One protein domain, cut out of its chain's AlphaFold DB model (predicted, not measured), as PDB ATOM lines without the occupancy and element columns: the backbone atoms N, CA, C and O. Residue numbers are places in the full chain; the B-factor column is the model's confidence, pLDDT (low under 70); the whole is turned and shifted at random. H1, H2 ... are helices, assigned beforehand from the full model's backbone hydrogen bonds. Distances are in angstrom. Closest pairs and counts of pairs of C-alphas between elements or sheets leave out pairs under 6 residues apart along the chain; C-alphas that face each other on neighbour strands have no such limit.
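AT A GLANCE: This is residues 3 to 69 of the 70 residues of a protein of Trifolium medium (UniProt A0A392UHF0). An open, flat bracket of three helices surrounds an empty middle: H2 makes the base, H1 turns off one end at a corner, and H3 continues past the other end. From the far end of H1, residues 3 to 18 fold back as a long arm without a named element, ending in a small loop. The 67 printed residues hold H1, H2 and H3 in that order, all helix, with no named strand. The whole is extended, radius of gyration of the C-alphas 18.2 A, spanning 52 by 33 by 13 A.

HOW THE PARTS SIT: H2, residues 33 to 51, and H1, residues 19 to 31, only just touch, only at the corner, with 3 pairs of C-alphas within 8 A; the closest, Val 29 and Ala 36, are 5.4 A apart. Residues 29 to 30 of H1 and 35 to 36 of H2 alone take part. They run opposite ways at a steep tilt of 68 degrees, only just short of about perpendicular. H3, residues 53 to 67, is close to H2 but not clearly touching; the closest C-alphas, Arg 49 and Ile 55, are 7.3 A apart. H2 and H3 run the same way at a steep tilt of 43 degrees. H1 and H3 are apart. Every O i to N i+4 pair is within hydrogen-bond range in H2 and H3, and 8 of 9 in H1.

IN THESE COORDINATES: H2 is 25.3 A long, H3 20.8 A and H1 18.6 A. C-alpha 19 is at (-17.615, -3.418, -26.341) and C-alpha 67 at (4.530, -35.698, -33.966).

THE WHOLE: The C-alphas farthest apart, Asp 31 and Gly 69, are 52.5 A apart. The printed part has no cut, both links are tight, and no printed residue is under 70 in pLDDT.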
ATOM      1  N   GLU A   3      -1.836  -8.412 -33.095       94.75
ATOM      2  CA  GLU A   3      -0.890  -9.522 -33.176       94.75
ATOM      3  C   GLU A   3      -0.159  -9.707 -31.840       94.75
ATOM      4  O   GLU A   3       0.140  -8.742 -31.129       94.75
ATOM      5  N   VAL A   4       0.112 -10.960 -31.480       94.81
ATOM      6  CA  VAL A   4       1.016 -11.306 -30.385       94.81
ATOM      7  C   VAL A   4       2.444 -11.107 -30.869       94.81
ATOM      8  O   VAL A   4       2.898 -11.813 -31.763       94.81
ATOM      9  N   MET A   5       3.160 -10.176 -30.248       95.25
ATOM     10  CA  MET A   5       4.510  -9.812 -30.689       95.25
ATOM     11  C   MET A   5       5.621 -10.669 -30.077       95.25
ATOM     12  O   MET A   5       6.745 -10.613 -30.554       95.25
ATOM     13  N   GLU A   6       5.346 -11.412 -29.002       94.06
ATOM     14  CA  GLU A   6       6.384 -12.112 -28.240       94.06
ATOM     15  C   GLU A   6       5.864 -13.410 -27.603       94.06
ATOM     16  O   GLU A   6       4.682 -13.545 -27.267       94.06
ATOM     17  N   GLY A   7       6.781 -14.348 -27.353       94.12
ATOM     18  CA  GLY A   7       6.517 -15.573 -26.603       94.12
ATOM     19  C   GLY A   7       5.979 -16.728 -27.458       94.12
ATOM     20  O   GLY A   7       6.045 -16.690 -28.682       94.12
ATOM     21  N   PRO A   8       5.443 -17.792 -26.833       92.50
ATOM     22  CA  PRO A   8       5.081 -19.038 -27.523       92.50
ATOM     23  C   PRO A   8       3.920 -18.913 -28.526       92.50
ATOM     24  O   PRO A   8       3.595 -19.890 -29.193       92.50
ATOM     25  N   PHE A   9       3.291 -17.740 -28.616       92.19
ATOM     26  CA  PHE A   9       2.197 -17.446 -29.540       92.19
ATOM     27  C   PHE A   9       2.530 -16.290 -30.493       92.19
ATOM     28  O   PHE A   9       1.612 -15.724 -31.077       92.19
ATOM     29  N   GLU A  10       3.803 -15.907 -30.631       96.19
ATOM     30  CA  GLU A  10       4.234 -14.878 -31.586       96.19
ATOM     31  C   GLU A  10       3.659 -15.144 -32.993       96.19
ATOM     32  O   GLU A  10       3.670 -16.277 -33.480       96.19
ATOM     33  N   GLY A  11       3.087 -14.110 -33.618       94.44
ATOM     34  CA  GLY A  11       2.405 -14.202 -34.915       94.44
ATOM     35  C   GLY A  11       0.925 -14.603 -34.854       94.44
ATOM     36  O   GLY A  11       0.227 -14.559 -35.869       94.44
ATOM     37  N   HIS A  12       0.401 -14.988 -33.685       94.69
ATOM     38  CA  HIS A  12      -1.031 -15.254 -33.519       94.69
ATOM     39  C   HIS A  12      -1.829 -13.949 -33.392       94.69
ATOM     40  O   HIS A  12      -1.348 -12.949 -32.864       94.69
ATOM     41  N   LEU A  13      -3.096 -13.977 -33.818       94.62
ATOM     42  CA  LEU A  13      -4.015 -12.844 -33.699       94.62
ATOM     43  C   LEU A  13      -4.906 -12.965 -32.456       94.62
ATOM     44  O   LEU A  13      -5.601 -13.966 -32.268       94.62
ATOM     45  N   TRP A  14      -4.965 -11.901 -31.658       91.00
ATOM     46  CA  TRP A  14      -5.955 -11.718 -30.603       91.00
ATOM     47  C   TRP A  14      -7.290 -11.247 -31.172       91.00
ATOM     48  O   TRP A  14      -7.369 -10.341 -32.008       91.00
ATOM     49  N   ALA A  15      -8.373 -11.830 -30.662       90.31
ATOM     50  CA  ALA A  15      -9.709 -11.305 -30.895       90.31
ATOM     51  C   ALA A  15      -9.865  -9.926 -30.230       90.31
ATOM     52  O   ALA A  15      -9.505  -9.745 -29.069       90.31
ATOM     53  N   GLU A  16     -10.461  -8.979 -30.954       90.50
ATOM     54  CA  GLU A  16     -10.857  -7.662 -30.438       90.50
ATOM     55  C   GLU A  16     -12.387  -7.598 -30.388       90.50
ATOM     56  O   GLU A  16     -13.026  -7.190 -31.360       90.50
ATOM     57  N   PRO A  17     -13.009  -8.091 -29.305       90.56
ATOM     58  CA  PRO A  17     -14.458  -8.120 -29.201       90.56
ATOM     59  C   PRO A  17     -15.045  -6.706 -29.122       90.56
ATOM     60  O   PRO A  17     -14.470  -5.800 -28.522       90.56
ATOM     61  N   SER A  18     -16.241  -6.533 -29.686       95.69
ATOM     62  CA  SER A  18     -16.967  -5.265 -29.640       95.69
ATOM     63  C   SER A  18     -17.516  -4.980 -28.239       95.69
ATOM     64  O   SER A  18     -18.355  -5.717 -27.711       95.69
ATOM     65  N   GLU A  19     -17.097  -3.861 -27.640       96.56
ATOM     66  CA  GLU A  19     -17.615  -3.418 -26.341       96.56
ATOM     67  C   GLU A  19     -19.126  -3.153 -26.363       96.56
ATOM     68  O   GLU A  19     -19.830  -3.416 -25.383       96.56
ATOM     69  N   SER A  20     -19.640  -2.602 -27.466       97.81
ATOM     70  CA  SER A  20     -21.058  -2.261 -27.584       97.81
ATOM     71  C   SER A  20     -21.922  -3.521 -27.615       97.81
ATOM     72  O   SER A  20     -22.939  -3.586 -26.918       97.81
ATOM     73  N   GLU A  21     -21.477  -4.552 -28.334       97.62
ATOM     74  CA  GLU A  21     -22.136  -5.857 -28.380       97.62
ATOM     75  C   GLU A  21     -22.064  -6.574 -27.034       97.62
ATOM     76  O   GLU A  21     -23.080  -7.086 -26.556       97.62
ATOM     77  N   LEU A  22     -20.904  -6.538 -26.367       97.19
ATOM     78  CA  LEU A  22     -20.745  -7.118 -25.036       97.19
ATOM     79  C   LEU A  22     -21.787  -6.557 -24.060       97.19
ATOM     80  O   LEU A  22     -22.467  -7.316 -23.370       97.19
ATOM     81  N   ARG A  23     -21.984  -5.232 -24.040       98.00
ATOM     82  CA  ARG A  23     -22.981  -4.582 -23.172       98.00
ATOM     83  C   ARG A  23     -24.405  -5.073 -23.449       98.00
ATOM     84  O   ARG A  23     -25.181  -5.240 -22.508       98.00
ATOM     85  N   VAL A  24     -24.765  -5.285 -24.717       98.19
ATOM     86  CA  VAL A  24     -26.080  -5.829 -25.105       98.19
ATOM     87  C   VAL A  24     -26.237  -7.261 -24.599       98.19
ATOM     88  O   VAL A  24     -27.252  -7.583 -23.980       98.19
ATOM     89  N   LEU A  25     -25.218  -8.101 -24.792       97.56
ATOM     90  CA  LEU A  25     -25.235  -9.495 -24.347       97.56
ATOM     91  C   LEU A  25     -25.316  -9.613 -22.821       97.56
ATOM     92  O   LEU A  25     -26.086 -10.427 -22.317       97.56
ATOM     93  N   MET A  26     -24.583  -8.779 -22.080       97.62
ATOM     94  CA  MET A  26     -24.626  -8.775 -20.615       97.62
ATOM     95  C   MET A  26     -26.012  -8.407 -20.074       97.62
ATOM     96  O   MET A  26     -26.496  -9.067 -19.158       97.62
ATOM     97  N   ARG A  27     -26.688  -7.407 -20.660       98.25
ATOM     98  CA  ARG A  27     -28.075  -7.074 -20.282       98.25
ATOM     99  C   ARG A  27     -29.031  -8.224 -20.577       98.25
ATOM    100  O   ARG A  27     -29.777  -8.626 -19.693       98.25
ATOM    101  N   ARG A  28     -28.920  -8.843 -21.759       98.12
ATOM    102  CA  ARG A  28     -29.752  -9.998 -22.138       98.12
ATOM    103  C   ARG A  28     -29.687 -11.131 -21.111       98.12
ATOM    104  O   ARG A  28     -30.721 -11.734 -20.842       98.12
ATOM    105  N   VAL A  29     -28.512 -11.406 -20.538       98.00
ATOM    106  CA  VAL A  29     -28.345 -12.432 -19.491       98.00
ATOM    107  C   VAL A  29     -29.193 -12.121 -18.255       98.00
ATOM    108  O   VAL A  29     -29.833 -13.027 -17.723       98.00
ATOM    109  N   MET A  30     -29.219 -10.860 -17.820       98.12
ATOM    110  CA  MET A  30     -29.981 -10.429 -16.644       98.12
ATOM    111  C   MET A  30     -31.483 -10.350 -16.925       98.12
ATOM    112  O   MET A  30     -32.283 -10.772 -16.094       98.12
ATOM    113  N   ASP A  31     -31.854  -9.873 -18.113       98.56
ATOM    114  CA  ASP A  31     -33.251  -9.694 -18.515       98.56
ATOM    115  C   ASP A  31     -33.944 -11.035 -18.834       98.56
ATOM    116  O   ASP A  31     -35.166 -11.141 -18.758       98.56
ATOM    117  N   ASN A  32     -33.176 -12.084 -19.173       98.56
ATOM    118  CA  ASN A  32     -33.693 -13.390 -19.604       98.56
ATOM    119  C   ASN A  32     -33.087 -14.551 -18.783       98.56
ATOM    120  O   ASN A  32     -32.358 -15.392 -19.326       98.56
ATOM    121  N   PRO A  33     -33.406 -14.674 -17.479       97.94
ATOM    122  CA  PRO A  33     -32.769 -15.649 -16.587       97.94
ATOM    123  C   PRO A  33     -33.008 -17.112 -16.995       97.94
ATOM    124  O   PRO A  33     -32.146 -17.969 -16.780       97.94
ATOM    125  N   ALA A  34     -34.153 -17.424 -17.610       98.50
ATOM    126  CA  ALA A  34     -34.442 -18.770 -18.108       98.50
ATOM    127  C   ALA A  34     -33.520 -19.159 -19.276       98.50
ATOM    128  O   ALA A  34     -32.955 -20.259 -19.271       98.50
ATOM    129  N   GLU A  35     -33.322 -18.245 -20.234       98.38
ATOM    130  CA  GLU A  35     -32.389 -18.420 -21.351       98.38
ATOM    131  C   GLU A  35     -30.958 -18.578 -20.824       98.38
ATOM    132  O   GLU A  35     -30.273 -19.544 -21.165       98.38
ATOM    133  N   ALA A  36     -30.536 -17.688 -19.922       98.38
ATOM    134  CA  ALA A  36     -29.214 -17.734 -19.308       98.38
ATOM    135  C   ALA A  36     -28.953 -19.077 -18.606       98.38
ATOM    136  O   ALA A  36     -27.912 -19.704 -18.818       98.38
ATOM    137  N   LYS A  37     -29.923 -19.581 -17.830       98.44
ATOM    138  CA  LYS A  37     -29.806 -20.877 -17.147       98.44
ATOM    139  C   LYS A  37     -29.745 -22.042 -18.136       98.44
ATOM    140  O   LYS A  37     -29.029 -23.010 -17.884       98.44
ATOM    141  N   ALA A  38     -30.504 -21.987 -19.231       98.56
ATOM    142  CA  ALA A  38     -30.458 -23.012 -20.272       98.56
ATOM    143  C   ALA A  38     -29.092 -23.036 -20.969       98.56
ATOM    144  O   ALA A  38     -28.475 -24.098 -21.062       98.56
ATOM    145  N   LYS A  39     -28.579 -21.862 -21.353       98.19
ATOM    146  CA  LYS A  39     -27.247 -21.713 -21.949       98.19
ATOM    147  C   LYS A  39     -26.149 -22.201 -21.006       98.19
ATOM    148  O   LYS A  39     -25.257 -22.918 -21.440       98.19
ATOM    149  N   GLY A  40     -26.245 -21.890 -19.711       98.00
ATOM    150  CA  GLY A  40     -25.293 -22.355 -18.701       98.00
ATOM    151  C   GLY A  40     -25.269 -23.878 -18.532       98.00
ATOM    152  O   GLY A  40     -24.191 -24.462 -18.438       98.00
ATOM    153  N   ARG A  41     -26.433 -24.548 -18.546       98.56
ATOM    154  CA  ARG A  41     -26.489 -26.025 -18.512       98.56
ATOM    155  C   ARG A  41     -25.797 -26.634 -19.725       98.56
ATOM    156  O   ARG A  41     -24.950 -27.504 -19.557       98.56
ATOM    157  N   LYS A  42     -26.102 -26.117 -20.916       98.44
ATOM    158  CA  LYS A  42     -25.470 -26.563 -22.157       98.44
ATOM    159  C   LYS A  42     -23.955 -26.345 -22.128       98.44
ATOM    160  O   LYS A  42     -23.209 -27.278 -22.389       98.44
ATOM    161  N   ALA A  43     -23.501 -25.167 -21.696       98.12
ATOM    162  CA  ALA A  43     -22.076 -24.872 -21.560       98.12
ATOM    163  C   ALA A  43     -21.367 -25.853 -20.612       98.12
ATOM    164  O   ALA A  43     -20.267 -26.307 -20.906       98.12
ATOM    165  N   ARG A  44     -22.000 -26.239 -19.493       98.06
ATOM    166  CA  ARG A  44     -21.448 -27.262 -18.592       98.06
ATOM    167  C   ARG A  44     -21.342 -28.630 -19.266       98.06
ATOM    168  O   ARG A  44     -20.334 -29.307 -19.086       98.06
ATOM    169  N   GLU A  45     -22.372 -29.050 -19.992       98.38
ATOM    170  CA  GLU A  45     -22.344 -30.312 -20.739       98.38
ATOM    171  C   GLU A  45     -21.221 -30.318 -21.778       98.38
ATOM    172  O   GLU A  45     -20.507 -31.311 -21.889       98.38
ATOM    173  N   ASP A  46     -21.035 -29.207 -22.491       98.19
ATOM    174  CA  ASP A  46     -19.988 -29.064 -23.501       98.19
ATOM    175  C   ASP A  46     -18.592 -29.094 -22.859       98.19
ATOM    176  O   ASP A  46     -17.730 -29.839 -23.318       98.19
ATOM    177  N   MET A  47     -18.397 -28.395 -21.732       97.62
ATOM    178  CA  MET A  47     -17.152 -28.460 -20.955       97.62
ATOM    179  C   MET A  47     -16.788 -29.886 -20.555       97.62
ATOM    180  O   MET A  47     -15.646 -30.290 -20.728       97.62
ATOM    181  N   ILE A  48     -17.745 -30.666 -20.052       96.94
ATOM    182  CA  ILE A  48     -17.485 -32.057 -19.657       96.94
ATOM    183  C   ILE A  48     -17.195 -32.928 -20.882       96.94
ATOM    184  O   ILE A  48     -16.308 -33.766 -20.837       96.94
ATOM    185  N   ARG A  49     -17.941 -32.755 -21.976       97.44
ATOM    186  CA  ARG A  49     -17.832 -33.633 -23.149       97.44
ATOM    187  C   ARG A  49     -16.617 -33.357 -24.024       97.44
ATOM    188  O   ARG A  49     -16.217 -34.248 -24.761       97.44
ATOM    189  N   GLN A  50     -16.099 -32.134 -24.010       96.88
ATOM    190  CA  GLN A  50     -15.072 -31.694 -24.960       96.88
ATOM    191  C   GLN A  50     -13.797 -31.194 -24.281       96.88
ATOM    192  O   GLN A  50     -12.740 -31.206 -24.901       96.88
ATOM    193  N   PHE A  51     -13.884 -30.750 -23.026       96.31
ATOM    194  CA  PHE A  51     -12.798 -30.031 -22.355       96.31
ATOM    195  C   PHE A  51     -12.485 -30.569 -20.951       96.31
ATOM    196  O   PHE A  51     -11.748 -29.933 -20.197       96.31
ATOM    197  N   SER A  52     -13.036 -31.723 -20.563       97.31
ATOM    198  CA  SER A  52     -12.627 -32.409 -19.335       97.31
ATOM    199  C   SER A  52     -11.172 -32.883 -19.445       97.31
ATOM    200  O   SER A  52     -10.742 -33.193 -20.560       97.31
ATOM    201  N   PRO A  53     -10.439 -33.014 -18.325       97.69
ATOM    202  CA  PRO A  53      -9.049 -33.467 -18.335       97.69
ATOM    203  C   PRO A  53      -8.820 -34.760 -19.118       97.69
ATOM    204  O   PRO A  53      -7.831 -34.856 -19.831       97.69
ATOM    205  N   GLU A  54      -9.746 -35.715 -19.034       97.56
ATOM    206  CA  GLU A  54      -9.669 -37.002 -19.725       97.56
ATOM    207  C   GLU A  54      -9.702 -36.812 -21.248       97.56
ATOM    208  O   GLU A  54      -8.793 -37.239 -21.949       97.56
ATOM    209  N   ILE A  55     -10.695 -36.068 -21.747       98.00
ATOM    210  CA  ILE A  55     -10.833 -35.752 -23.178       98.00
ATOM    211  C   ILE A  55      -9.619 -34.975 -23.703       98.00
ATOM    212  O   ILE A  55      -9.120 -35.254 -24.789       98.00
ATOM    213  N   VAL A  56      -9.119 -34.000 -22.937       97.56
ATOM    214  CA  VAL A  56      -7.947 -33.211 -23.347       97.56
ATOM    215  C   VAL A  56      -6.671 -34.055 -23.320       97.56
ATOM    216  O   VAL A  56      -5.822 -33.886 -24.193       97.56
ATOM    217  N   ALA A  57      -6.528 -34.969 -22.357       98.00
ATOM    218  CA  ALA A  57      -5.383 -35.870 -22.284       98.00
ATOM    219  C   ALA A  57      -5.295 -36.765 -23.525       98.00
ATOM    220  O   ALA A  57      -4.208 -36.886 -24.086       98.00
ATOM    221  N   ASP A  58      -6.424 -37.305 -23.987       97.69
ATOM    222  CA  ASP A  58      -6.482 -38.110 -25.212       97.69
ATOM    223  C   ASP A  58      -6.055 -37.286 -26.437       97.69
ATOM    224  O   ASP A  58      -5.163 -37.696 -27.178       97.69
ATOM    225  N   ILE A  59      -6.585 -36.064 -26.590       97.31
ATOM    226  CA  ILE A  59      -6.212 -35.155 -27.691       97.31
ATOM    227  C   ILE A  59      -4.703 -34.869 -27.694       97.31
ATOM    228  O   ILE A  59      -4.058 -34.868 -28.745       97.31
ATOM    229  N   VAL A  60      -4.121 -34.608 -26.521       97.31
ATOM    230  CA  VAL A  60      -2.684 -34.335 -26.397       97.31
ATOM    231  C   VAL A  60      -1.860 -35.592 -26.683       97.31
ATOM    232  O   VAL A  60      -0.840 -35.500 -27.365       97.31
ATOM    233  N   ALA A  61      -2.284 -36.760 -26.197       97.44
ATOM    234  CA  ALA A  61      -1.600 -38.025 -26.439       97.44
ATOM    235  C   ALA A  61      -1.577 -38.379 -27.932       97.44
ATOM    236  O   ALA A  61      -0.511 -38.711 -28.458       97.44
ATOM    237  N   ASP A  62      -2.711 -38.224 -28.619       97.25
ATOM    238  CA  ASP A  62      -2.826 -38.414 -30.066       97.25
ATOM    239  C   ASP A  62      -1.887 -37.466 -30.816       97.25
ATOM    240  O   ASP A  62      -1.138 -37.882 -31.703       97.25
ATOM    241  N   GLN A  63      -1.842 -36.194 -30.410       96.81
ATOM    242  CA  GLN A  63      -0.943 -35.224 -31.025       96.81
ATOM    243  C   GLN A  63       0.536 -35.573 -30.807       96.81
ATOM    244  O   GLN A  63       1.354 -35.368 -31.706       96.81
ATOM    245  N   ILE A  64       0.896 -36.127 -29.648       97.31
ATOM    246  CA  ILE A  64       2.256 -36.614 -29.395       97.31
ATOM    247  C   ILE A  64       2.589 -37.788 -30.325       97.31
ATOM    248  O   ILE A  64       3.676 -37.786 -30.904       97.31
ATOM    249  N   GLN A  65       1.688 -38.762 -30.513       97.06
ATOM    250  CA  GLN A  65       1.933 -39.874 -31.447       97.06
ATOM    251  C   GLN A  65       2.116 -39.372 -32.884       97.06
ATOM    252  O   GLN A  65       3.100 -39.737 -33.531       97.06
ATOM    253  N   ASN A  66       1.264 -38.438 -33.322       96.56
ATOM    254  CA  ASN A  66       1.360 -37.808 -34.640       96.56
ATOM    255  C   ASN A  66       2.724 -37.137 -34.864       96.56
ATOM    256  O   ASN A  66       3.348 -37.330 -35.907       96.56
ATOM    257  N   ILE A  67       3.216 -36.365 -33.886       96.19
ATOM    258  CA  ILE A  67       4.530 -35.698 -33.966       96.19
ATOM    259  C   ILE A  67       5.671 -36.721 -34.005       96.19
ATOM    260  O   ILE A  67       6.668 -36.514 -34.697       96.19
ATOM    261  N   LEU A  68       5.532 -37.833 -33.279       95.88
ATOM    262  CA  LEU A  68       6.513 -38.919 -33.267       95.88
ATOM    263  C   LEU A  68       6.433 -39.827 -34.508       95.88
ATOM    264  O   LEU A  68       7.254 -40.739 -34.629       95.88
ATOM    265  N   GLY A  69       5.491 -39.579 -35.427       83.62
ATOM    266  CA  GLY A  69       5.328 -40.329 -36.673       83.62
ATOM    267  C   GLY A  69       4.937 -41.794 -36.467       83.62
ATOM    268  O   GLY A  69       5.325 -42.638 -37.279       83.62
TER     269      GLY A  69